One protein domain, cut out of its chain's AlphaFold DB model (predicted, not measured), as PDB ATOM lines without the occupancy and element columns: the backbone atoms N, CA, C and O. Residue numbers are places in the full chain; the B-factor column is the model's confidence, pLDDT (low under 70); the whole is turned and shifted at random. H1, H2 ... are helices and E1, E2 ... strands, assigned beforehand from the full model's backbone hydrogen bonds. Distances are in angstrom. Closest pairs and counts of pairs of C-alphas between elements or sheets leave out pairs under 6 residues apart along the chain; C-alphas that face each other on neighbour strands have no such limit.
ATOM      1  N   GLU A   3     -30.099  -8.215   8.418       86.38
ATOM      2  CA  GLU A   3     -28.697  -7.811   8.546       86.38
ATOM      3  C   GLU A   3     -27.691  -8.766   7.881       86.38
ATOM      4  O   GLU A   3     -26.749  -8.277   7.269       86.38
ATOM      5  N   ILE A   4     -27.880 -10.096   7.896       86.94
ATOM      6  CA  ILE A   4     -26.968 -11.021   7.177       86.94
ATOM      7  C   ILE A   4     -26.983 -10.719   5.674       86.94
ATOM      8  O   ILE A   4     -25.933 -10.610   5.043       86.94
ATOM      9  N   GLY A   5     -28.177 -10.527   5.106       87.19
ATOM     10  CA  GLY A   5     -28.335 -10.146   3.702       87.19
ATOM     11  C   GLY A   5     -27.711  -8.783   3.405       87.19
ATOM     12  O   GLY A   5     -27.025  -8.622   2.392       87.19
ATOM     13  N   LYS A   6     -27.872  -7.813   4.312       90.75
ATOM     14  CA  LYS A   6     -27.216  -6.511   4.186       90.75
ATOM     15  C   LYS A   6     -25.696  -6.614   4.232       90.75
ATOM     16  O   LYS A   6     -25.034  -6.004   3.397       90.75
ATOM     17  N   GLU A   7     -25.134  -7.419   5.126       91.50
ATOM     18  CA  GLU A   7     -23.687  -7.635   5.201       91.50
ATOM     19  C   GLU A   7     -23.135  -8.334   3.959       91.50
ATOM     20  O   GLU A   7     -22.062  -7.961   3.488       91.50
ATOM     21  N   MET A   8     -23.881  -9.263   3.346       88.94
ATOM     22  CA  MET A   8     -23.492  -9.814   2.043       88.94
ATOM     23  C   MET A   8     -23.356  -8.715   0.985       88.94
ATOM     24  O   MET A   8     -22.413  -8.739   0.194       88.94
ATOM     25  N   ILE A   9     -24.284  -7.752   0.958       90.38
ATOM     26  CA  ILE A   9     -24.238  -6.614   0.031       90.38
ATOM     27  C   ILE A   9     -23.075  -5.680   0.378       90.38
ATOM     28  O   ILE A   9     -22.320  -5.332  -0.529       90.38
ATOM     29  N   ARG A  10     -22.898  -5.309   1.654       93.44
ATOM     30  CA  ARG A  10     -21.793  -4.451   2.126       93.44
ATOM     31  C   ARG A  10     -20.439  -5.014   1.729       93.44
ATOM     32  O   ARG A  10     -19.613  -4.287   1.189       93.44
ATOM     33  N   TYR A  11     -20.257  -6.320   1.919       93.44
ATOM     34  CA  TYR A  11     -19.007  -6.994   1.607       93.44
ATOM     35  C   TYR A  11     -18.716  -7.002   0.102       93.44
ATOM     36  O   TYR A  11     -17.620  -6.667  -0.334       93.44
ATOM     37  N   ARG A  12     -19.704  -7.369  -0.728       88.12
ATOM     38  CA  ARG A  12     -19.470  -7.645  -2.159       88.12
ATOM     39  C   ARG A  12     -19.660  -6.455  -3.099       88.12
ATOM     40  O   ARG A  12     -19.249  -6.519  -4.260       88.12
ATOM     41  N   SER A  13     -20.385  -5.425  -2.672       87.88
ATOM     42  CA  SER A  13     -20.843  -4.361  -3.563       87.88
ATOM     43  C   SER A  13     -19.862  -3.198  -3.602       87.88
ATOM     44  O   SER A  13     -19.563  -2.585  -2.583       87.88
ATOM     45  N   TYR A  14     -19.452  -2.820  -4.813       88.25
ATOM     46  CA  TYR A  14     -18.730  -1.566  -5.067       88.25
ATOM     47  C   TYR A  14     -19.632  -0.319  -4.920       88.25
ATOM     48  O   TYR A  14     -19.161   0.817  -4.859       88.25
ATOM     49  N   GLY A  15     -20.952  -0.524  -4.861       88.62
ATOM     50  CA  GLY A  15     -21.936   0.544  -4.780       88.62
ATOM     51  C   GLY A  15     -22.156   1.290  -6.096       88.62
ATOM     52  O   GLY A  15     -21.341   1.284  -7.021       88.62
ATOM     53  N   ARG A  16     -23.298   1.970  -6.184       84.75
ATOM     54  CA  ARG A  16     -23.609   2.894  -7.275       84.75
ATOM     55  C   ARG A  16     -23.242   4.293  -6.807       84.75
ATOM     56  O   ARG A  16     -23.775   4.764  -5.810       84.75
ATOM     57  N   ARG A  17     -22.320   4.957  -7.514       86.38
ATOM     58  CA  ARG A  17     -21.762   6.263  -7.094       86.38
ATOM     59  C   ARG A  17     -21.159   6.213  -5.676       86.38
ATOM     60  O   ARG A  17     -21.297   7.156  -4.908       86.38
ATOM     61  N   GLY A  18     -20.531   5.087  -5.324       88.12
ATOM     62  CA  GLY A  18     -19.917   4.875  -4.009       88.12
ATOM     63  C   GLY A  18     -20.906   4.669  -2.859       88.12
ATOM     64  O   GLY A  18     -20.477   4.639  -1.711       88.12
ATOM     65  N   LYS A  19     -22.202   4.515  -3.153       92.12
ATOM     66  CA  LYS A  19     -23.253   4.265  -2.165       92.12
ATOM     67  C   LYS A  19     -23.871   2.878  -2.361       92.12
ATOM     68  O   LYS A  19     -24.023   2.402  -3.490       92.12
ATOM     69  N   ILE A  20     -24.229   2.239  -1.260       91.06
ATOM     70  CA  ILE A  20     -25.064   1.041  -1.165       91.06
ATOM     71  C   ILE A  20     -26.301   1.394  -0.339       91.06
ATOM     72  O   ILE A  20     -26.261   2.311   0.475       91.06
ATOM     73  N   PHE A  21     -27.414   0.694  -0.572       87.94
ATOM     74  CA  PHE A  21     -28.710   1.047   0.024       87.94
ATOM     75  C   PHE A  21     -29.067   2.535  -0.174       87.94
ATOM     76  O   PHE A  21     -28.538   3.211  -1.064       87.94
ATOM     77  N   ASN A  22     -29.977   3.047   0.654       84.19
ATOM     78  CA  ASN A  22     -30.314   4.463   0.732       84.19
ATOM     79  C   ASN A  22     -29.194   5.225   1.462       84.19
ATOM     80  O   ASN A  22     -29.386   5.667   2.584       84.19
ATOM     81  N   GLU A  23     -28.036   5.373   0.809       89.38
ATOM     82  CA  GLU A  23     -26.934   6.294   1.161       89.38
ATOM     83  C   GLU A  23     -25.761   5.785   1.999       89.38
ATOM     84  O   GLU A  23     -24.786   6.521   2.170       89.38
ATOM     85  N   GLU A  24     -25.775   4.533   2.439       93.94
ATOM     86  CA  GLU A  24     -24.625   3.960   3.134       93.94
ATOM     87  C   GLU A  24     -23.392   3.952   2.206       93.94
ATOM     88  O   GLU A  24     -23.474   3.603   1.025       93.94
ATOM     89  N   LYS A  25     -22.227   4.377   2.708       95.31
ATOM     90  CA  LYS A  25     -20.992   4.407   1.913       95.31
ATOM     91  C   LYS A  25     -20.549   2.975   1.609       95.31
ATOM     92  O   LYS A  25     -20.410   2.161   2.513       95.31
ATOM     93  N   SER A  26     -20.289   2.672   0.337       94.06
ATOM     94  CA  SER A  26     -19.689   1.393  -0.043       94.06
ATOM     95  C   SER A  26     -18.268   1.301   0.502       94.06
ATOM     96  O   SER A  26     -17.464   2.219   0.327       94.06
ATOM     97  N   GLU A  27     -17.952   0.156   1.091       93.50
ATOM     98  CA  GLU A  27     -16.606  -0.172   1.558       93.50
ATOM     99  C   GLU A  27     -15.646  -0.489   0.407       93.50
ATOM    100  O   GLU A  27     -14.437  -0.496   0.605       93.50
ATOM    101  N   LYS A  28     -16.176  -0.729  -0.803       92.62
ATOM    102  CA  LYS A  28     -15.402  -0.975  -2.026       92.62
ATOM    103  C   LYS A  28     -14.305  -2.042  -1.884       92.62
ATOM    104  O   LYS A  28     -13.292  -1.969  -2.568       92.62
ATOM    105  N   ILE A  29     -14.550  -3.084  -1.088       93.38
ATOM    106  CA  ILE A  29     -13.606  -4.197  -0.857       93.38
ATOM    107  C   ILE A  29     -13.062  -4.777  -2.177       93.38
ATOM    108  O   ILE A  29     -11.901  -5.153  -2.272       93.38
ATOM    109  N   PHE A  30     -13.890  -4.791  -3.227       93.69
ATOM    110  CA  PHE A  30     -13.543  -5.284  -4.561       93.69
ATOM    111  C   PHE A  30     -13.329  -4.152  -5.588       93.69
ATOM    112  O   PHE A  30     -13.853  -4.228  -6.707       93.69
ATOM    113  N   GLU A  31     -12.623  -3.080  -5.219       93.50
ATOM    114  CA  GLU A  31     -12.254  -1.983  -6.132       93.50
ATOM    115  C   GLU A  31     -11.358  -2.458  -7.285       93.50
ATOM    116  O   GLU A  31     -11.586  -2.075  -8.433       93.50
ATOM    117  N   ASP A  32     -10.432  -3.382  -7.026       94.00
ATOM    118  CA  ASP A  32      -9.568  -3.957  -8.065       94.00
ATOM    119  C   ASP A  32     -10.361  -4.684  -9.151       94.00
ATOM    120  O   ASP A  32     -10.117  -4.490 -10.338       94.00
ATOM    121  N   ASP A  33     -11.381  -5.453  -8.771       94.00
ATOM    122  CA  ASP A  33     -12.293  -6.109  -9.710       94.00
ATOM    123  C   ASP A  33     -13.071  -5.097 -10.567       94.00
ATOM    124  O   ASP A  33     -13.359  -5.342 -11.741       94.00
ATOM    125  N   HIS A  34     -13.457  -3.966  -9.970       91.94
ATOM    126  CA  HIS A  34     -14.108  -2.875 -10.689       91.94
ATOM    127  C   HIS A  34     -13.141  -2.251 -11.704       91.94
ATOM    128  O   HIS A  34     -13.495  -2.084 -12.873       91.94
ATOM    129  N   ASN A  35     -11.908  -1.964 -11.289       93.38
ATOM    130  CA  ASN A  35     -10.873  -1.397 -12.151       93.38
ATOM    131  C   ASN A  35     -10.479  -2.363 -13.279       93.38
ATOM    132  O   ASN A  35     -10.372  -1.949 -14.433       93.38
ATOM    133  N   LEU A  36     -10.389  -3.660 -12.979       94.06
ATOM    134  CA  LEU A  36     -10.162  -4.731 -13.947       94.06
ATOM    135  C   LEU A  36     -11.252  -4.757 -15.030       94.06
ATOM    136  O   LEU A  36     -10.947  -4.858 -16.218       94.06
ATOM    137  N   ALA A  37     -12.526  -4.599 -14.655       93.00
ATOM    138  CA  ALA A  37     -13.617  -4.504 -15.626       93.00
ATOM    139  C   ALA A  37     -13.456  -3.286 -16.563       93.00
ATOM    140  O   ALA A  37     -13.727  -3.387 -17.765       93.00
ATOM    141  N   TYR A  38     -12.961  -2.154 -16.046       92.81
ATOM    142  CA  TYR A  38     -12.630  -0.979 -16.859       92.81
ATOM    143  C   TYR A  38     -11.418  -1.204 -17.776       92.81
ATOM    144  O   TYR A  38     -11.389  -0.712 -18.907       92.81
ATOM    145  N   ASP A  39     -10.429  -1.964 -17.327       93.06
ATOM    146  CA  ASP A  39      -9.266  -2.315 -18.134       93.06
ATOM    147  C   ASP A  39      -9.644  -3.231 -19.309       93.06
ATOM    148  O   ASP A  39      -9.212  -2.991 -20.442       93.06
ATOM    149  N   TYR A  40     -10.566  -4.178 -19.095       90.94
ATOM    150  CA  TYR A  40     -11.127  -5.009 -20.166       90.94
ATOM    151  C   TYR A  40     -11.849  -4.201 -21.255       90.94
ATOM    152  O   TYR A  40     -11.671  -4.473 -22.453       90.94
ATOM    153  N   ILE A  41     -12.653  -3.192 -20.889       90.44
ATOM    154  CA  ILE A  41     -13.317  -2.349 -21.902       90.44
ATOM    155  C   ILE A  41     -12.318  -1.467 -22.655       90.44
ATOM    156  O   ILE A  41     -12.493  -1.272 -23.856       90.44
ATOM    157  N   LYS A  42     -11.249  -1.009 -21.986       90.38
ATOM    158  CA  LYS A  42     -10.162  -0.221 -22.588       90.38
ATOM    159  C   LYS A  42      -9.240  -1.051 -23.485       90.38
ATOM    160  O   LYS A  42      -8.384  -0.481 -24.149       90.38
ATOM    161  N   GLY A  43      -9.415  -2.374 -23.525       85.81
ATOM    162  CA  GLY A  43      -8.600  -3.265 -24.350       85.81
ATOM    163  C   GLY A  43      -7.204  -3.510 -23.784       85.81
ATOM    164  O   GLY A  43      -6.332  -3.964 -24.518       85.81
ATOM    165  N   LYS A  44      -6.981  -3.234 -22.492       87.56
ATOM    166  CA  LYS A  44      -5.736  -3.639 -21.841       87.56
ATOM    167  C   LYS A  44      -5.695  -5.162 -21.770       87.56
ATOM    168  O   LYS A  44      -6.675  -5.790 -21.361       87.56
ATOM    169  N   ASN A  45      -4.566  -5.749 -22.155       74.81
ATOM    170  CA  ASN A  45      -4.378  -7.185 -22.018       74.81
ATOM    171  C   ASN A  45      -4.181  -7.516 -20.534       74.81
ATOM    172  O   ASN A  45      -3.204  -7.083 -19.925       74.81
ATOM    173  N   THR A  46      -5.139  -8.228 -19.942       82.44
ATOM    174  CA  THR A  46      -5.106  -8.610 -18.529       82.44
ATOM    175  C   THR A  46      -5.293 -10.117 -18.402       82.44
ATOM    176  O   THR A  46      -6.298 -10.684 -18.834       82.44
ATOM    177  N   ASN A  47      -4.322 -10.763 -17.760       88.25
ATOM    178  CA  ASN A  47      -4.337 -12.201 -17.479       88.25
ATOM    179  C   ASN A  47      -4.974 -12.515 -16.113       88.25
ATOM    180  O   ASN A  47      -4.687 -13.551 -15.521       88.25
ATOM    181  N   LYS A  48      -5.797 -11.602 -15.582       92.44
ATOM    182  CA  LYS A  48      -6.417 -11.704 -14.255       92.44
ATOM    183  C   LYS A  48      -7.927 -11.757 -14.399       92.44
ATOM    184  O   LYS A  48      -8.485 -10.940 -15.118       92.44
ATOM    185  N   HIS A  49      -8.590 -12.657 -13.686       92.88
ATOM    186  CA  HIS A  49     -10.040 -12.602 -13.526       92.88
ATOM    187  C   HIS A  49     -10.400 -11.907 -12.205       92.88
ATOM    188  O   HIS A  49      -9.553 -11.813 -11.315       92.88
ATOM    189  N   PRO A  50     -11.649 -11.441 -12.037       93.44
ATOM    190  CA  PRO A  50     -12.080 -10.875 -10.768       93.44
ATOM    191  C   PRO A  50     -11.985 -11.878  -9.624       93.44
ATOM    192  O   PRO A  50     -12.288 -13.055  -9.812       93.44
ATOM    193  N   THR A  51     -11.631 -11.427  -8.432       92.94
ATOM    194  CA  THR A  51     -11.486 -12.295  -7.259       92.94
ATOM    195  C   THR A  51     -12.844 -12.708  -6.686       92.94
ATOM    196  O   THR A  51     -13.008 -13.821  -6.179       92.94
ATOM    197  N   ARG A  52     -13.882 -11.881  -6.882       90.75
ATOM    198  CA  ARG A  52     -15.259 -12.174  -6.446       90.75
ATOM    199  C   ARG A  52     -15.922 -13.373  -7.131       90.75
ATOM    200  O   ARG A  52     -17.022 -13.748  -6.730       90.75
ATOM    201  N   VAL A  53     -15.289 -13.989  -8.135       90.38
ATOM    202  CA  VAL A  53     -15.782 -15.240  -8.746       90.38
ATOM    203  C   VAL A  53     -15.903 -16.373  -7.729       90.38
ATOM    204  O   VAL A  53     -16.697 -17.285  -7.931       90.38
ATOM    205  N   VAL A  54     -15.182 -16.295  -6.605       88.12
ATOM    206  CA  VAL A  54     -15.296 -17.243  -5.489       88.12
ATOM    207  C   VAL A  54     -16.733 -17.353  -4.952       88.12
ATOM    208  O   VAL A  54     -17.144 -18.428  -4.521       88.12
ATOM    209  N   PHE A  55     -17.537 -16.287  -5.068       87.62
ATOM    210  CA  PHE A  55     -18.962 -16.274  -4.711       87.62
ATOM    211  C   PHE A  55     -19.873 -16.928  -5.763       87.62
ATOM    212  O   PHE A  55     -21.097 -16.862  -5.649       87.62
ATOM    213  N   GLY A  56     -19.297 -17.559  -6.784       87.62
ATOM    214  CA  GLY A  56     -20.004 -18.282  -7.830       87.62
ATOM    215  C   GLY A  56     -20.062 -17.550  -9.170       87.62
ATOM    216  O   GLY A  56     -19.699 -16.381  -9.312       87.62
ATOM    217  N   LEU A  57     -20.539 -18.288 -10.172       89.19
ATOM    218  CA  LEU A  57     -20.718 -17.851 -11.555       89.19
ATOM    219  C   LEU A  57     -22.166 -18.128 -12.004       89.19
ATOM    220  O   LEU A  57     -22.765 -19.104 -11.547       89.19
ATOM    221  N   PRO A  58     -22.735 -17.343 -12.940       89.25
ATOM    222  CA  PRO A  58     -22.132 -16.210 -13.643       89.25
ATOM    223  C   PRO A  58     -22.137 -14.920 -12.809       89.25
ATOM    224  O   PRO A  58     -23.021 -14.702 -11.983       89.25
ATOM    225  N   HIS A  59     -21.186 -14.026 -13.087       86.62
ATOM    226  CA  HIS A  59     -21.113 -12.698 -12.467       86.62
ATOM    227  C   HIS A  59     -20.943 -11.613 -13.536       86.62
ATOM    228  O   HIS A  59     -20.076 -11.714 -14.400       86.62
ATOM    229  N   ASN A  60     -21.761 -10.559 -13.488       90.69
ATOM    230  CA  ASN A  60     -21.760  -9.495 -14.496       90.69
ATOM    231  C   ASN A  60     -21.350  -8.145 -13.905       90.69
ATOM    232  O   ASN A  60     -21.779  -7.781 -12.810       90.69
ATOM    233  N   TYR A  61     -20.599  -7.366 -14.682       91.56
ATOM    234  CA  TYR A  61     -20.359  -5.946 -14.432       91.56
ATOM    235  C   TYR A  61     -21.158  -5.122 -15.426       91.56
ATOM    236  O   TYR A  61     -20.969  -5.249 -16.635       91.56
ATOM    237  N   PHE A  62     -22.018  -4.256 -14.903       90.44
ATOM    238  CA  PHE A  62     -22.733  -3.253 -15.679       90.44
ATOM    239  C   PHE A  62     -21.985  -1.932 -15.542       90.44
ATOM    240  O   PHE A  62     -21.965  -1.331 -14.469       90.44
ATOM    241  N   LEU A  63     -21.326  -1.517 -16.619       89.94
ATOM    242  CA  LEU A  63     -20.495  -0.321 -16.656       89.94
ATOM    243  C   LEU A  63     -21.218   0.813 -17.393       89.94
ATOM    244  O   LEU A  63     -22.261   0.630 -18.028       89.94
ATOM    245  N   SER A  64     -20.651   2.016 -17.314       84.81
ATOM    246  CA  SER A  64     -21.163   3.178 -18.042       84.81
ATOM    247  C   SER A  64     -21.151   2.966 -19.565       84.81
ATOM    248  O   SER A  64     -20.474   2.086 -20.099       84.81
ATOM    249  N   ALA A  65     -21.926   3.784 -20.287       84.81
ATOM    250  CA  ALA A  65     -22.023   3.762 -21.754       84.81
ATOM    251  C   ALA A  65     -22.478   2.418 -22.373       84.81
ATOM    252  O   ALA A  65     -22.156   2.122 -23.530       84.81
ATOM    253  N   GLY A  66     -23.241   1.623 -21.610       86.38
ATOM    254  CA  GLY A  66     -23.871   0.384 -22.075       86.38
ATOM    255  C   GLY A  66     -22.926  -0.814 -22.164       86.38
ATOM    256  O   GLY A  66     -23.239  -1.784 -22.854       86.38
ATOM    257  N   TRP A  67     -21.760  -0.753 -21.517       90.88
ATOM    258  CA  TRP A  67     -20.821  -1.870 -21.473       90.88
ATOM    259  C   TRP A  67     -21.227  -2.903 -20.421       90.88
ATOM    260  O   TRP A  67     -21.548  -2.564 -19.283       90.88
ATOM    261  N   ILE A  68     -21.165  -4.175 -20.804       92.19
ATOM    262  CA  ILE A  68     -21.394  -5.319 -19.927       92.19
ATOM    263  C   ILE A  68     -20.186  -6.243 -20.035       92.19
ATOM    264  O   ILE A  68     -19.858  -6.700 -21.132       92.19
ATOM    265  N   ILE A  69     -19.544  -6.535 -18.905       93.19
ATOM    266  CA  ILE A  69     -18.565  -7.623 -18.798       93.19
ATOM    267  C   ILE A  69     -19.268  -8.819 -18.165       93.19
ATOM    268  O   ILE A  69     -19.781  -8.712 -17.053       93.19
ATOM    269  N   ASN A  70     -19.301  -9.945 -18.869       92.81
ATOM    270  CA  ASN A  70     -19.836 -11.207 -18.378       92.81
ATOM    271  C   ASN A  70     -18.676 -12.124 -17.994       92.81
ATOM    272  O   ASN A  70     -17.849 -12.456 -18.842       92.81
ATOM    273  N   ILE A  71     -18.638 -12.502 -16.718       92.12
ATOM    274  CA  ILE A  71     -17.719 -13.491 -16.166       92.12
ATOM    275  C   ILE A  71     -18.480 -14.800 -16.008       92.12
ATOM    276  O   ILE A  71     -19.537 -14.850 -15.369       92.12
ATOM    277  N   ASN A  72     -17.960 -15.858 -16.611       91.75
ATOM    278  CA  ASN A  72     -18.644 -17.133 -16.725       91.75
ATOM    279  C   ASN A  72     -17.662 -18.305 -16.720       91.75
ATOM    280  O   ASN A  72     -16.455 -18.132 -16.596       91.75
ATOM    281  N   SER A  73     -18.201 -19.507 -16.853       89.12
ATOM    282  CA  SER A  73     -17.452 -20.717 -17.167       89.12
ATOM    283  C   SER A  73     -18.363 -21.656 -17.952       89.12
ATOM    284  O   SER A  73     -19.590 -21.581 -17.817       89.12
ATOM    285  N   THR A  74     -17.762 -22.545 -18.742       83.88
ATOM    286  CA  THR A  74     -18.458 -23.633 -19.435       83.88
ATOM    287  C   THR A  74     -19.282 -24.466 -18.441       83.88
ATOM    288  O   THR A  74     -20.473 -24.687 -18.645       83.88
ATOM    289  N   ASN A  75     -18.676 -24.832 -17.306       79.69
ATOM    290  CA  ASN A  75     -19.333 -25.529 -16.204       79.69
ATOM    291  C   ASN A  75     -19.607 -24.553 -15.058       79.69
ATOM    292  O   ASN A  75     -18.810 -24.397 -14.133       79.69
ATOM    293  N   ARG A  76     -20.751 -23.862 -15.139       73.69
ATOM    294  CA  ARG A  76     -21.182 -22.898 -14.118       73.69
ATOM    295  C   ARG A  76     -21.312 -23.574 -12.758       73.69
ATOM    296  O   ARG A  76     -21.928 -24.631 -12.638       73.69
ATOM    297  N   ARG A  77     -20.786 -22.919 -11.725       73.75
ATOM    298  CA  ARG A  77     -20.880 -23.379 -10.340       73.75
ATOM    299  C   ARG A  77     -21.490 -22.291  -9.462       73.75
ATOM    300  O   ARG A  77     -21.098 -21.126  -9.547       73.75
ATOM    301  N   ALA A  78     -22.415 -22.693  -8.596       68.25
ATOM    302  CA  ALA A  78     -22.883 -21.863  -7.494       68.25
ATOM    303  C   ALA A  78     -21.765 -21.634  -6.455       68.25
ATOM    304  O   ALA A  78     -20.776 -22.370  -6.410       68.25
ATOM    305  N   SER A  79     -21.926 -20.610  -5.615       73.00
ATOM    306  CA  SER A  79     -21.029 -20.367  -4.479       73.00
ATOM    307  C   SER A  79     -20.862 -21.634  -3.625       73.00
ATOM    308  O   SER A  79     -21.851 -22.328  -3.390       73.00
ATOM    309  N   PRO A  80     -19.660 -21.932  -3.096       79.06
ATOM    310  CA  PRO A  80     -19.487 -22.949  -2.056       79.06
ATOM    311  C   PRO A  80     -20.109 -22.540  -0.705       79.06
ATOM    312  O   PRO A  80     -20.080 -23.335   0.230       79.06
ATOM    313  N   LEU A  81     -20.602 -21.301  -0.582       87.31
ATOM    314  CA  LEU A  81     -21.208 -20.747   0.625       87.31
ATOM    315  C   LEU A  81     -22.730 -20.952   0.624       87.31
ATOM    316  O   LEU A  81     -23.434 -20.393  -0.220       87.31
ATOM    317  N   PHE A  82     -23.223 -21.686   1.615       86.44
ATOM    318  CA  PHE A  82     -24.638 -21.889   1.909       86.44
ATOM    319  C   PHE A  82     -25.076 -21.007   3.070       86.44
ATOM    320  O   PHE A  82     -24.308 -20.770   3.999       86.44
ATOM    321  N   ILE A  83     -26.325 -20.543   3.019       88.31
ATOM    322  CA  ILE A  83     -26.941 -19.759   4.089       88.31
ATOM    323  C   ILE A  83     -28.279 -20.402   4.426       88.31
ATOM    324  O   ILE A  83     -29.138 -20.554   3.558       88.31
ATOM    325  N   HIS A  84     -28.453 -20.762   5.691       89.75
ATOM    326  CA  HIS A  84     -29.690 -21.300   6.231       89.75
ATOM    327  C   HIS A  84     -30.092 -20.495   7.463       89.75
ATOM    328  O   HIS A  84     -29.281 -20.297   8.362       89.75
ATOM    329  N   ILE A  85     -31.340 -20.031   7.520       89.56
ATOM    330  CA  ILE A  85     -31.862 -19.364   8.711       89.56
ATOM    331  C   ILE A  85     -32.775 -20.332   9.450       89.56
ATOM    332  O   ILE A  85     -33.820 -20.725   8.933       89.56
ATOM    333  N   HIS A  86     -32.380 -20.697  10.663       91.31
ATOM    334  CA  HIS A  86     -33.096 -21.662  11.481       91.31
ATOM    335  C   HIS A  86     -33.892 -20.948  12.577       91.31
ATOM    336  O   HIS A  86     -33.347 -20.120  13.311       91.31
ATOM    337  N   LYS A  87     -35.187 -21.259  12.694       93.00
ATOM    338  CA  LYS A  87     -36.066 -20.723  13.741       93.00
ATOM    339  C   LYS A  87     -36.018 -21.626  14.972       93.00
ATOM    340  O   LYS A  87     -36.307 -22.812  14.878       93.00
ATOM    341  N   LEU A  88     -35.702 -21.047  16.122       94.25
ATOM    342  CA  LEU A  88     -35.663 -21.722  17.415       94.25
ATOM    343  C   LEU A  88     -37.056 -21.762  18.055       94.25
ATOM    344  O   LEU A  88     -37.914 -20.917  17.784       94.25
ATOM    345  N   GLN A  89     -37.267 -22.720  18.962       94.19
ATOM    346  CA  GLN A  89     -38.542 -22.910  19.669       94.19
ATOM    347  C   GLN A  89     -38.980 -21.673  20.471       94.19
ATOM    348  O   GLN A  89     -40.166 -21.387  20.572       94.19
ATOM    349  N   ASN A  90     -38.024 -20.891  20.980       95.19
ATOM    350  CA  ASN A  90     -38.269 -19.641  21.709       95.19
ATOM    351  C   ASN A  90     -38.558 -18.429  20.797       95.19
ATOM    352  O   ASN A  90     -38.496 -17.288  21.251       95.19
ATOM    353  N   GLY A  91     -38.801 -18.650  19.501       92.00
ATOM    354  CA  GLY A  91     -39.093 -17.597  18.528       92.00
ATOM    355  C   GLY A  91     -37.874 -16.810  18.037       92.00
ATOM    356  O   GLY A  91     -38.032 -15.932  17.187       92.00
ATOM    357  N   LYS A  92     -36.664 -17.121  18.525       90.19
ATOM    358  CA  LYS A  92     -35.409 -16.549  18.016       90.19
ATOM    359  C   LYS A  92     -34.973 -17.248  16.725       90.19
ATOM    360  O   LYS A  92     -35.517 -18.281  16.346       90.19
ATOM    361  N   TYR A  93     -33.971 -16.688  16.055       89.12
ATOM    362  CA  TYR A  93     -33.409 -17.243  14.826       89.12
ATOM    363  C   TYR A  93     -31.890 -17.327  14.930       89.12
ATOM    364  O   TYR A  93     -31.271 -16.460  15.543       89.12
ATOM    365  N   ILE A  94     -31.306 -18.335  14.290       89.44
ATOM    366  CA  ILE A  94     -29.863 -18.463  14.089       89.44
ATOM    367  C   ILE A  94     -29.566 -18.513  12.590       89.44
ATOM    368  O   ILE A  94     -30.237 -19.215  11.832       89.44
ATOM    369  N   GLY A  95     -28.587 -17.721  12.153       89.50
ATOM    370  CA  GLY A  95     -28.049 -17.791  10.800       89.50
ATOM    371  C   GLY A  95     -26.910 -18.797  10.755       89.50
ATOM    372  O   GLY A  95     -25.933 -18.651  11.481       89.50
ATOM    373  N   ILE A  96     -27.034 -19.807   9.905       90.06
ATOM    374  CA  ILE A  96     -26.009 -20.815   9.661       90.06
ATOM    375  C   ILE A  96     -25.398 -20.512   8.298       90.06
ATOM    376  O   ILE A  96     -26.086 -20.569   7.277       90.06
ATOM    377  N   LEU A  97     -24.115 -20.156   8.293       90.31
ATOM    378  CA  LEU A  97     -23.341 -19.929   7.082       90.31
ATOM    379  C   LEU A  97     -22.302 -21.040   6.959       90.31
ATOM    380  O   LEU A  97     -21.430 -21.171   7.814       90.31
ATOM    381  N   THR A  98     -22.392 -21.839   5.901       88.75
ATOM    382  CA  THR A  98     -21.532 -23.013   5.711       88.75
ATOM    383  C   THR A  98     -20.733 -22.862   4.433       88.75
ATOM    384  O   THR A  98     -21.304 -22.789   3.345       88.75
ATOM    385  N   LEU A  99     -19.407 -22.841   4.549       86.88
ATOM    386  CA  LEU A  99     -18.513 -22.973   3.406       86.88
ATOM    387  C   LEU A  99     -18.193 -24.457   3.212       86.88
ATOM    388  O   LEU A  99     -17.624 -25.071   4.105       86.88
ATOM    389  N   ILE A 100     -18.516 -25.013   2.042       83.56
ATOM    390  CA  ILE A 100     -18.144 -26.383   1.663       83.56
ATOM    391  C   ILE A 100     -17.038 -26.312   0.601       83.56
ATOM    392  O   ILE A 100     -17.325 -26.027  -0.574       83.56
ATOM    393  N   PRO A 101     -15.763 -26.536   0.975       73.00
ATOM    394  CA  PRO A 101     -14.664 -26.532   0.023       73.00
ATOM    395  C   PRO A 101     -14.843 -27.653  -0.995       73.00
ATOM    396  O   PRO A 101     -15.105 -28.805  -0.666       73.00
ATOM    397  N   ALA A 102     -14.727 -27.303  -2.268       73.31
ATOM    398  CA  ALA A 102     -14.765 -28.252  -3.368       73.31
ATOM    399  C   ALA A 102     -13.949 -27.685  -4.523       73.31
ATOM    400  O   ALA A 102     -13.697 -26.479  -4.569       73.31
ATOM    401  N   LYS A 103     -13.592 -28.532  -5.492       78.88
ATOM    402  CA  LYS A 103     -12.977 -28.077  -6.746       78.88
ATOM    403  C   LYS A 103     -13.885 -27.029  -7.400       78.88
ATOM    404  O   LYS A 103     -15.023 -27.336  -7.753       78.88
ATOM    405  N   PHE A 104     -13.388 -25.796  -7.522       80.56
ATOM    406  CA  PHE A 104     -14.188 -24.658  -7.983       80.56
ATOM    407  C   PHE A 104     -14.704 -24.842  -9.417       80.56
ATOM    408  O   PHE A 104     -15.870 -24.578  -9.686       80.56
ATOM    409  N   LEU A 105     -13.867 -25.352 -10.319       83.62
ATOM    410  CA  LEU A 105     -14.266 -25.805 -11.648       83.62
ATOM    411  C   LEU A 105     -13.739 -27.227 -11.870       83.62
ATOM    412  O   LEU A 105     -12.655 -27.581 -11.398       83.62
ATOM    413  N   LYS A 106     -14.520 -28.061 -12.562       73.62
ATOM    414  CA  LYS A 106     -14.078 -29.402 -12.968       73.62
ATOM    415  C   LYS A 106     -13.092 -29.284 -14.145       73.62
ATOM    416  O   LYS A 106     -13.131 -28.317 -14.892       73.62
ATOM    417  N   ASN A 107     -12.205 -30.269 -14.300       65.94
ATOM    418  CA  ASN A 107     -11.399 -30.503 -15.511       65.94
ATOM    419  C   ASN A 107     -10.553 -29.324 -16.040       65.94
ATOM    420  O   ASN A 107     -10.407 -29.180 -17.246       65.94
ATOM    421  N   GLN A 108      -9.970 -28.501 -15.160       61.91
ATOM    422  CA  GLN A 108      -9.186 -27.316 -15.560       61.91
ATOM    423  C   GLN A 108      -9.980 -26.287 -16.384       61.91
ATOM    424  O   GLN A 108      -9.388 -25.484 -17.108       61.91
ATOM    425  N   ASP A 109     -11.310 -26.280 -16.268       75.25
ATOM    426  CA  ASP A 109     -12.109 -25.246 -16.909       75.25
ATOM    427  C   ASP A 109     -11.657 -23.855 -16.461       75.25
ATOM    428  O   ASP A 109     -11.330 -23.603 -15.298       75.25
ATOM    429  N   GLY A 110     -11.615 -22.953 -17.435       87.38
ATOM    430  CA  GLY A 110     -11.200 -21.576 -17.244       87.38
ATOM    431  C   GLY A 110     -12.369 -20.638 -16.970       87.38
ATOM    432  O   GLY A 110     -13.509 -20.909 -17.347       87.38
ATOM    433  N   ILE A 111     -12.058 -19.500 -16.360       90.38
ATOM    434  CA  ILE A 111     -12.953 -18.354 -16.272       90.38
ATOM    435  C   ILE A 111     -13.039 -17.702 -17.649       90.38
ATOM    436  O   ILE A 111     -12.046 -17.218 -18.190       90.38
ATOM    437  N   GLU A 112     -14.237 -17.685 -18.208       91.69
ATOM    438  CA  GLU A 112     -14.551 -17.012 -19.457       91.69
ATOM    439  C   GLU A 112     -14.957 -15.569 -19.176       91.69
ATOM    440  O   GLU A 112     -15.832 -15.297 -18.354       91.69
ATOM    441  N   ILE A 113     -14.336 -14.637 -19.886       92.06
ATOM    442  CA  ILE A 113     -14.602 -13.210 -19.768       92.06
ATOM    443  C   ILE A 113     -15.011 -12.719 -21.142       92.06
ATOM    444  O   ILE A 113     -14.227 -12.765 -22.086       92.06
ATOM    445  N   SER A 114     -16.247 -12.247 -21.262       91.38
ATOM    446  CA  SER A 114     -16.743 -11.652 -22.499       91.38
ATOM    447  C   SER A 114     -17.204 -10.223 -22.270       91.38
ATOM    448  O   SER A 114     -17.823  -9.912 -21.252       91.38
ATOM    449  N   LYS A 115     -16.917  -9.339 -23.229       90.81
ATOM    450  CA  LYS A 115     -17.409  -7.958 -23.202       90.81
ATOM    451  C   LYS A 115     -18.424  -7.707 -24.305       90.81
ATOM    452  O   LYS A 115     -18.225  -8.086 -25.462       90.81
ATOM    453  N   LYS A 116     -19.510  -7.038 -23.928       90.19
ATOM    454  CA  LYS A 116     -20.629  -6.682 -24.798       90.19
ATOM    455  C   LYS A 116     -20.914  -5.197 -24.663       90.19
ATOM    456  O   LYS A 116     -20.796  -4.643 -23.570       90.19
ATOM    457  N   ARG A 117     -21.327  -4.560 -25.755       88.81
ATOM    458  CA  ARG A 117     -21.840  -3.188 -25.721       88.81
ATOM    459  C   ARG A 117     -23.267  -3.162 -26.234       88.81
ATOM    460  O   ARG A 117     -23.513  -3.522 -27.384       88.81
ATOM    461  N   VAL A 118     -24.185  -2.720 -25.383       85.19
ATOM    462  CA  VAL A 118     -25.580  -2.476 -25.749       85.19
ATOM    463  C   VAL A 118     -25.653  -1.144 -26.490       85.19
ATOM    464  O   VAL A 118     -25.187  -0.117 -25.991       85.19
ATOM    465  N   ARG A 119     -26.201  -1.159 -27.705       81.25
ATOM    466  CA  ARG A 119     -26.480   0.027 -28.523       81.25
ATOM    467  C   ARG A 119     -27.947   0.012 -28.949       81.25
ATOM    468  O   ARG A 119     -28.586  -1.034 -28.926       81.25
ATOM    469  N   ALA A 120     -28.459   1.150 -29.415       73.50
ATOM    470  CA  ALA A 120     -29.840   1.273 -29.898       73.50
ATOM    471  C   ALA A 120     -30.209   0.269 -31.015       73.50
ATOM    472  O   ALA A 120     -31.374  -0.059 -31.175       73.50
ATOM    473  N   ARG A 121     -29.219  -0.242 -31.766       70.94
ATOM    474  CA  ARG A 121     -29.397  -1.216 -32.860       70.94
ATOM    475  C   ARG A 121     -29.072  -2.675 -32.481       70.94
ATOM    476  O   ARG A 121     -28.940  -3.501 -33.373       70.94
ATOM    477  N   GLY A 122     -28.897  -2.992 -31.194       75.31
ATOM    478  CA  GLY A 122     -28.611  -4.356 -30.721       75.31
ATOM    479  C   GLY A 122     -27.322  -4.495 -29.903       75.31
ATOM    480  O   GLY A 122     -26.741  -3.512 -29.434       75.31
ATOM    481  N   ILE A 123     -26.889  -5.743 -29.693       74.25
ATOM    482  CA  ILE A 123     -25.741  -6.104 -28.847       74.25
ATOM    483  C   ILE A 123     -24.545  -6.467 -29.730       74.25
ATOM    484  O   ILE A 123     -24.594  -7.454 -30.455       74.25
ATOM    485  N   ASN A 124     -23.437  -5.733 -29.591       72.94
ATOM    486  CA  ASN A 124     -22.168  -6.121 -30.207       72.94
ATOM    487  C   ASN A 124     -21.328  -6.929 -29.209       72.94
ATOM    488  O   ASN A 124     -20.933  -6.408 -28.161       72.94
ATOM    489  N   LEU A 125     -21.053  -8.191 -29.545       68.88
ATOM    490  CA  LEU A 125     -20.007  -9.004 -28.920       68.88
ATOM    491  C   LEU A 125     -18.652  -8.551 -29.463       68.88
ATOM    492  O   LEU A 125     -18.497  -8.428 -30.673       68.88
ATOM    493  N   VAL A 126     -17.692  -8.268 -28.579       68.62
ATOM    494  CA  VAL A 126     -16.415  -7.667 -29.007       68.62
ATOM    495  C   VAL A 126     -15.223  -8.585 -28.750       68.62
ATOM    496  O   VAL A 126     -14.318  -8.644 -29.572       68.62
ATOM    497  N   THR A 127     -15.169  -9.285 -27.613       68.06
ATOM    498  CA  THR A 127     -14.008 -10.126 -27.267       68.06
ATOM    499  C   THR A 127     -14.383 -11.163 -26.216       68.06
ATOM    500  O   THR A 127     -15.176 -10.849 -25.322       68.06
ATOM    501  N   GLN A 128     -13.779 -12.351 -26.308       77.62
ATOM    502  CA  GLN A 128     -13.818 -13.404 -25.296       77.62
ATOM    503  C   GLN A 128     -12.386 -13.836 -24.959       77.62
ATOM    504  O   GLN A 128     -11.600 -14.117 -25.859       77.62
ATOM    505  N   SER A 129     -12.051 -13.884 -23.674       84.50
ATOM    506  CA  SER A 129     -10.832 -14.520 -23.169       84.50
ATOM    507  C   SER A 129     -11.203 -15.643 -22.203       84.50
ATOM    508  O   SER A 129     -12.255 -15.603 -21.563       84.50
ATOM    509  N   LYS A 130     -10.348 -16.663 -22.115       89.38
ATOM    510  CA  LYS A 130     -10.470 -17.755 -21.145       89.38
ATOM    511  C   LYS A 130      -9.198 -17.785 -20.307       89.38
ATOM    512  O   LYS A 130      -8.105 -17.910 -20.849       89.38
ATOM    513  N   LEU A 131      -9.344 -17.614 -18.999       90.25
ATOM    514  CA  LEU A 131      -8.247 -17.570 -18.036       90.25
ATOM    515  C   LEU A 131      -8.291 -18.796 -17.132       90.25
ATOM    516  O   LEU A 131      -9.366 -19.320 -16.856       90.25
ATOM    517  N   LYS A 132      -7.142 -19.239 -16.623       89.06
ATOM    518  CA  LYS A 132      -7.111 -20.263 -15.572       89.06
ATOM    519  C   LYS A 132      -7.861 -19.750 -14.338       89.06
ATOM    520  O   LYS A 132      -7.724 -18.584 -13.983       89.06
ATOM    521  N   ALA A 133      -8.643 -20.617 -13.698       87.00
ATOM    522  CA  ALA A 133      -9.272 -20.297 -12.424       87.00
ATOM    523  C   ALA A 133      -8.229 -20.306 -11.297       87.00
ATOM    524  O   ALA A 133      -7.682 -21.357 -10.960       87.00
ATOM    525  N   ASP A 134      -7.975 -19.130 -10.736       87.62
ATOM    526  CA  ASP A 134      -7.129 -18.884  -9.572       87.62
ATOM    527  C   ASP A 134      -8.004 -18.340  -8.432       87.62
ATOM    528  O   ASP A 134      -8.354 -17.162  -8.374       87.62
ATOM    529  N   ILE A 135      -8.492 -19.252  -7.591       87.62
ATOM    530  CA  ILE A 135      -9.601 -18.985  -6.672       87.62
ATOM    531  C   ILE A 135      -9.079 -18.808  -5.258       87.62
ATOM    532  O   ILE A 135      -8.644 -19.770  -4.624       87.62
ATOM    533  N   ASP A 136      -9.211 -17.592  -4.736       88.50
ATOM    534  CA  ASP A 136      -8.840 -17.285  -3.362       88.50
ATOM    535  C   ASP A 136     -10.027 -17.450  -2.399       88.50
ATOM    536  O   ASP A 136     -10.894 -16.583  -2.259       88.50
ATOM    537  N   TYR A 137     -10.055 -18.581  -1.690       87.12
ATOM    538  CA  TYR A 137     -11.064 -18.857  -0.664       87.12
ATOM    539  C   TYR A 137     -10.915 -17.988   0.591       87.12
ATOM    540  O   TYR A 137     -11.871 -17.910   1.367       87.12
ATOM    541  N   LYS A 138      -9.782 -17.292   0.791       89.62
ATOM    542  CA  LYS A 138      -9.609 -16.356   1.918       89.62
ATOM    543  C   LYS A 138     -10.646 -15.238   1.892       89.62
ATOM    544  O   LYS A 138     -11.027 -14.748   2.944       89.62
ATOM    545  N   ILE A 139     -11.168 -14.901   0.715       90.81
ATOM    546  CA  ILE A 139     -12.247 -13.923   0.550       90.81
ATOM    547  C   ILE A 139     -13.543 -14.394   1.218       90.81
ATOM    548  O   ILE A 139     -14.201 -13.620   1.906       90.81
ATOM    549  N   ILE A 140     -13.925 -15.668   1.056       89.56
ATOM    550  CA  ILE A 140     -15.100 -16.183   1.774       89.56
ATOM    551  C   ILE A 140     -14.792 -16.301   3.263       89.56
ATOM    552  O   ILE A 140     -15.666 -16.013   4.077       89.56
ATOM    553  N   LYS A 141     -13.559 -16.673   3.631       89.75
ATOM    554  CA  LYS A 141     -13.181 -16.736   5.046       89.75
ATOM    555  C   LYS A 141     -13.307 -15.381   5.738       89.75
ATOM    556  O   LYS A 141     -14.037 -15.282   6.711       89.75
ATOM    557  N   GLY A 142     -12.752 -14.327   5.140       91.81
ATOM    558  CA  GLY A 142     -12.887 -12.965   5.653       91.81
ATOM    559  C   GLY A 142     -14.336 -12.469   5.701       91.81
ATOM    560  O   GLY A 142     -14.680 -11.672   6.568       91.81
ATOM    561  N   PHE A 143     -15.215 -12.950   4.813       91.31
ATOM    562  CA  PHE A 143     -16.652 -12.692   4.939       91.31
ATOM    563  C   PHE A 143     -17.264 -13.384   6.166       91.31
ATOM    564  O   PHE A 143     -18.049 -12.761   6.877       91.31
ATOM    565  N   LEU A 144     -16.921 -14.649   6.423       90.81
ATOM    566  CA  LEU A 144     -17.420 -15.393   7.586       90.81
ATOM    567  C   LEU A 144     -16.922 -14.789   8.906       90.81
ATOM    568  O   LEU A 144     -17.733 -14.581   9.807       90.81
ATOM    569  N   ASP A 145     -15.638 -14.433   8.979       91.50
ATOM    570  CA  ASP A 145     -15.042 -13.768  10.147       91.50
ATOM    571  C   ASP A 145     -15.754 -12.440  10.434       91.50
ATOM    572  O   ASP A 145     -16.226 -12.201  11.543       91.50
ATOM    573  N   ARG A 146     -15.979 -11.625   9.397       91.81
ATOM    574  CA  ARG A 146     -16.729 -10.366   9.509       91.81
ATOM    575  C   ARG A 146     -18.137 -10.552  10.073       91.81
ATOM    576  O   ARG A 146     -18.608  -9.695  10.820       91.81
ATOM    577  N   ILE A 147     -18.852 -11.598   9.655       90.88
ATOM    578  CA  ILE A 147     -20.203 -11.864  10.164       90.88
ATOM    579  C   ILE A 147     -20.141 -12.127  11.668       90.88
ATOM    580  O   ILE A 147     -20.947 -11.565  12.407       90.88
ATOM    581  N   VAL A 148     -19.162 -12.908  12.124       89.62
ATOM    582  CA  VAL A 148     -18.957 -13.161  13.554       89.62
ATOM    583  C   VAL A 148     -18.590 -11.888  14.308       89.62
ATOM    584  O   VAL A 148     -19.235 -11.594  15.313       89.62
ATOM    585  N   ASP A 149     -17.661 -11.090  13.786       90.56
ATOM    586  CA  ASP A 149     -17.231  -9.840  14.421       90.56
ATOM    587  C   ASP A 149     -18.380  -8.835  14.575       90.56
ATOM    588  O   ASP A 149     -18.508  -8.169  15.601       90.56
ATOM    589  N   LYS A 150     -19.237  -8.709  13.554       89.44
ATOM    590  CA  LYS A 150     -20.311  -7.703  13.541       89.44
ATOM    591  C   LYS A 150     -21.596  -8.140  14.230       89.44
ATOM    592  O   LYS A 150     -22.341  -7.287  14.706       89.44
ATOM    593  N   MET A 151     -21.915  -9.431  14.199       86.44
ATOM    594  CA  MET A 151     -23.229  -9.935  14.620       86.44
ATOM    595  C   MET A 151     -23.165 -10.808  15.869       86.44
ATOM    596  O   MET A 151     -24.212 -11.129  16.430       86.44
ATOM    597  N   GLY A 152     -21.959 -11.173  16.308       82.69
ATOM    598  CA  GLY A 152     -21.748 -12.191  17.323       82.69
ATOM    599  C   GLY A 152     -21.988 -13.590  16.755       82.69
ATOM    600  O   GLY A 152     -22.950 -13.850  16.029       82.69
TER     601      GLY A 152
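This is residues 3 to 152 of the 160 residues of an uncharacterized protein of Peptococcaceae bacterium (UniProt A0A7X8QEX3). The domain has two lobes set end to end along its longest axis. One is a twisted sheet of four strands with H2 across one face; the other is the two-stranded hairpin E3 and E4 with H4 and H1 beside it, and the short H3 lies between the lobes. The printed part has 150 residues, with four named helices and six named strands in the order H1 H2 H3 E1 E2 E3 E4 E5 E6 H4, a mixed class of helices and strands. The larger sheet runs E1, E2, E5, E6, all antiparallel. The whole is only just compact, close to loose, with a radius of gyration of the C-alphas of 17.4 A and spans of 57 by 42 by 25 A.

H1, residues 3 to 12, begins at C-alpha 3 at (-28.697, -7.811, 8.546) and is 14.1 A long. H2, residues 31 to 41, is 15.8 A long, and H3, residues 51 to 55, follows. E1 is residues 59 to 62 and E2 residues 67 to 72. E3, residues 81 to 87, is 19.8 A long and E4, residues 93 to 99, 19.6 A. E5, residues 110 to 119, is 28.8 A long; E6, residues 122 to 132, is 30.7 A long and ends at C-alpha 132 at (-7.111, -20.263, -15.572). H4, residues 138 to 151, is 19.7 A long and ends at C-alpha 151 at (-23.229, -9.935, 14.620).

In the larger sheet, E1 and E2 form a hairpin, with N 61 and O 69 at 2.8 A. E2 and E5 are antiparallel neighbours, with N 70 and O 114 at 2.8 A. E5 and E6 form a hairpin, with N 113 and O 129 at 2.8 A. H2 is on this sheet at a height of 10.0 A, two layers with the helix on one face; the C-alphas of Ala 37 and Ile 69, the closest of H2 and E2, are 6.7 A apart. H3 only grazes the sheet, with residues 52 to 53. H3 touches H4, with the C-alphas of Val 54 and Ile 140 closest at 7.3 A; H4 touches H3 with residues 139 to 140 alone. H4 touches H1 with residues 143 to 147 alone, the C-alphas of Tyr 11 and Phe 143 being closest at 7.0 A. H1 and H4 run opposite ways at a steep tilt of 36 degrees, only just beyond shallow. E3 and E4 form a hairpin, with N 84 and O 96 at 2.9 A. The closest C-alphas of E4 and H4, those of Leu 97 and Leu 144, are 7.5 A apart. H2 and H4 are apart. In H1, H2 and H4 every O i to N i+4 pair is within hydrogen-bond range; in H3 it is 0 of 1, with 2 of 2 O i to N i+3 pairs within range.

The C-alphas farthest apart, those of Asn 90 and Arg 121, are 58.3 A apart. The printed part has no cut, and the link from H1 to H2, residues 13 to 30, is long. Mean pLDDT of the printed part is 87.1; it is under 70 at residues 78, 107 to 108 and 125 to 127.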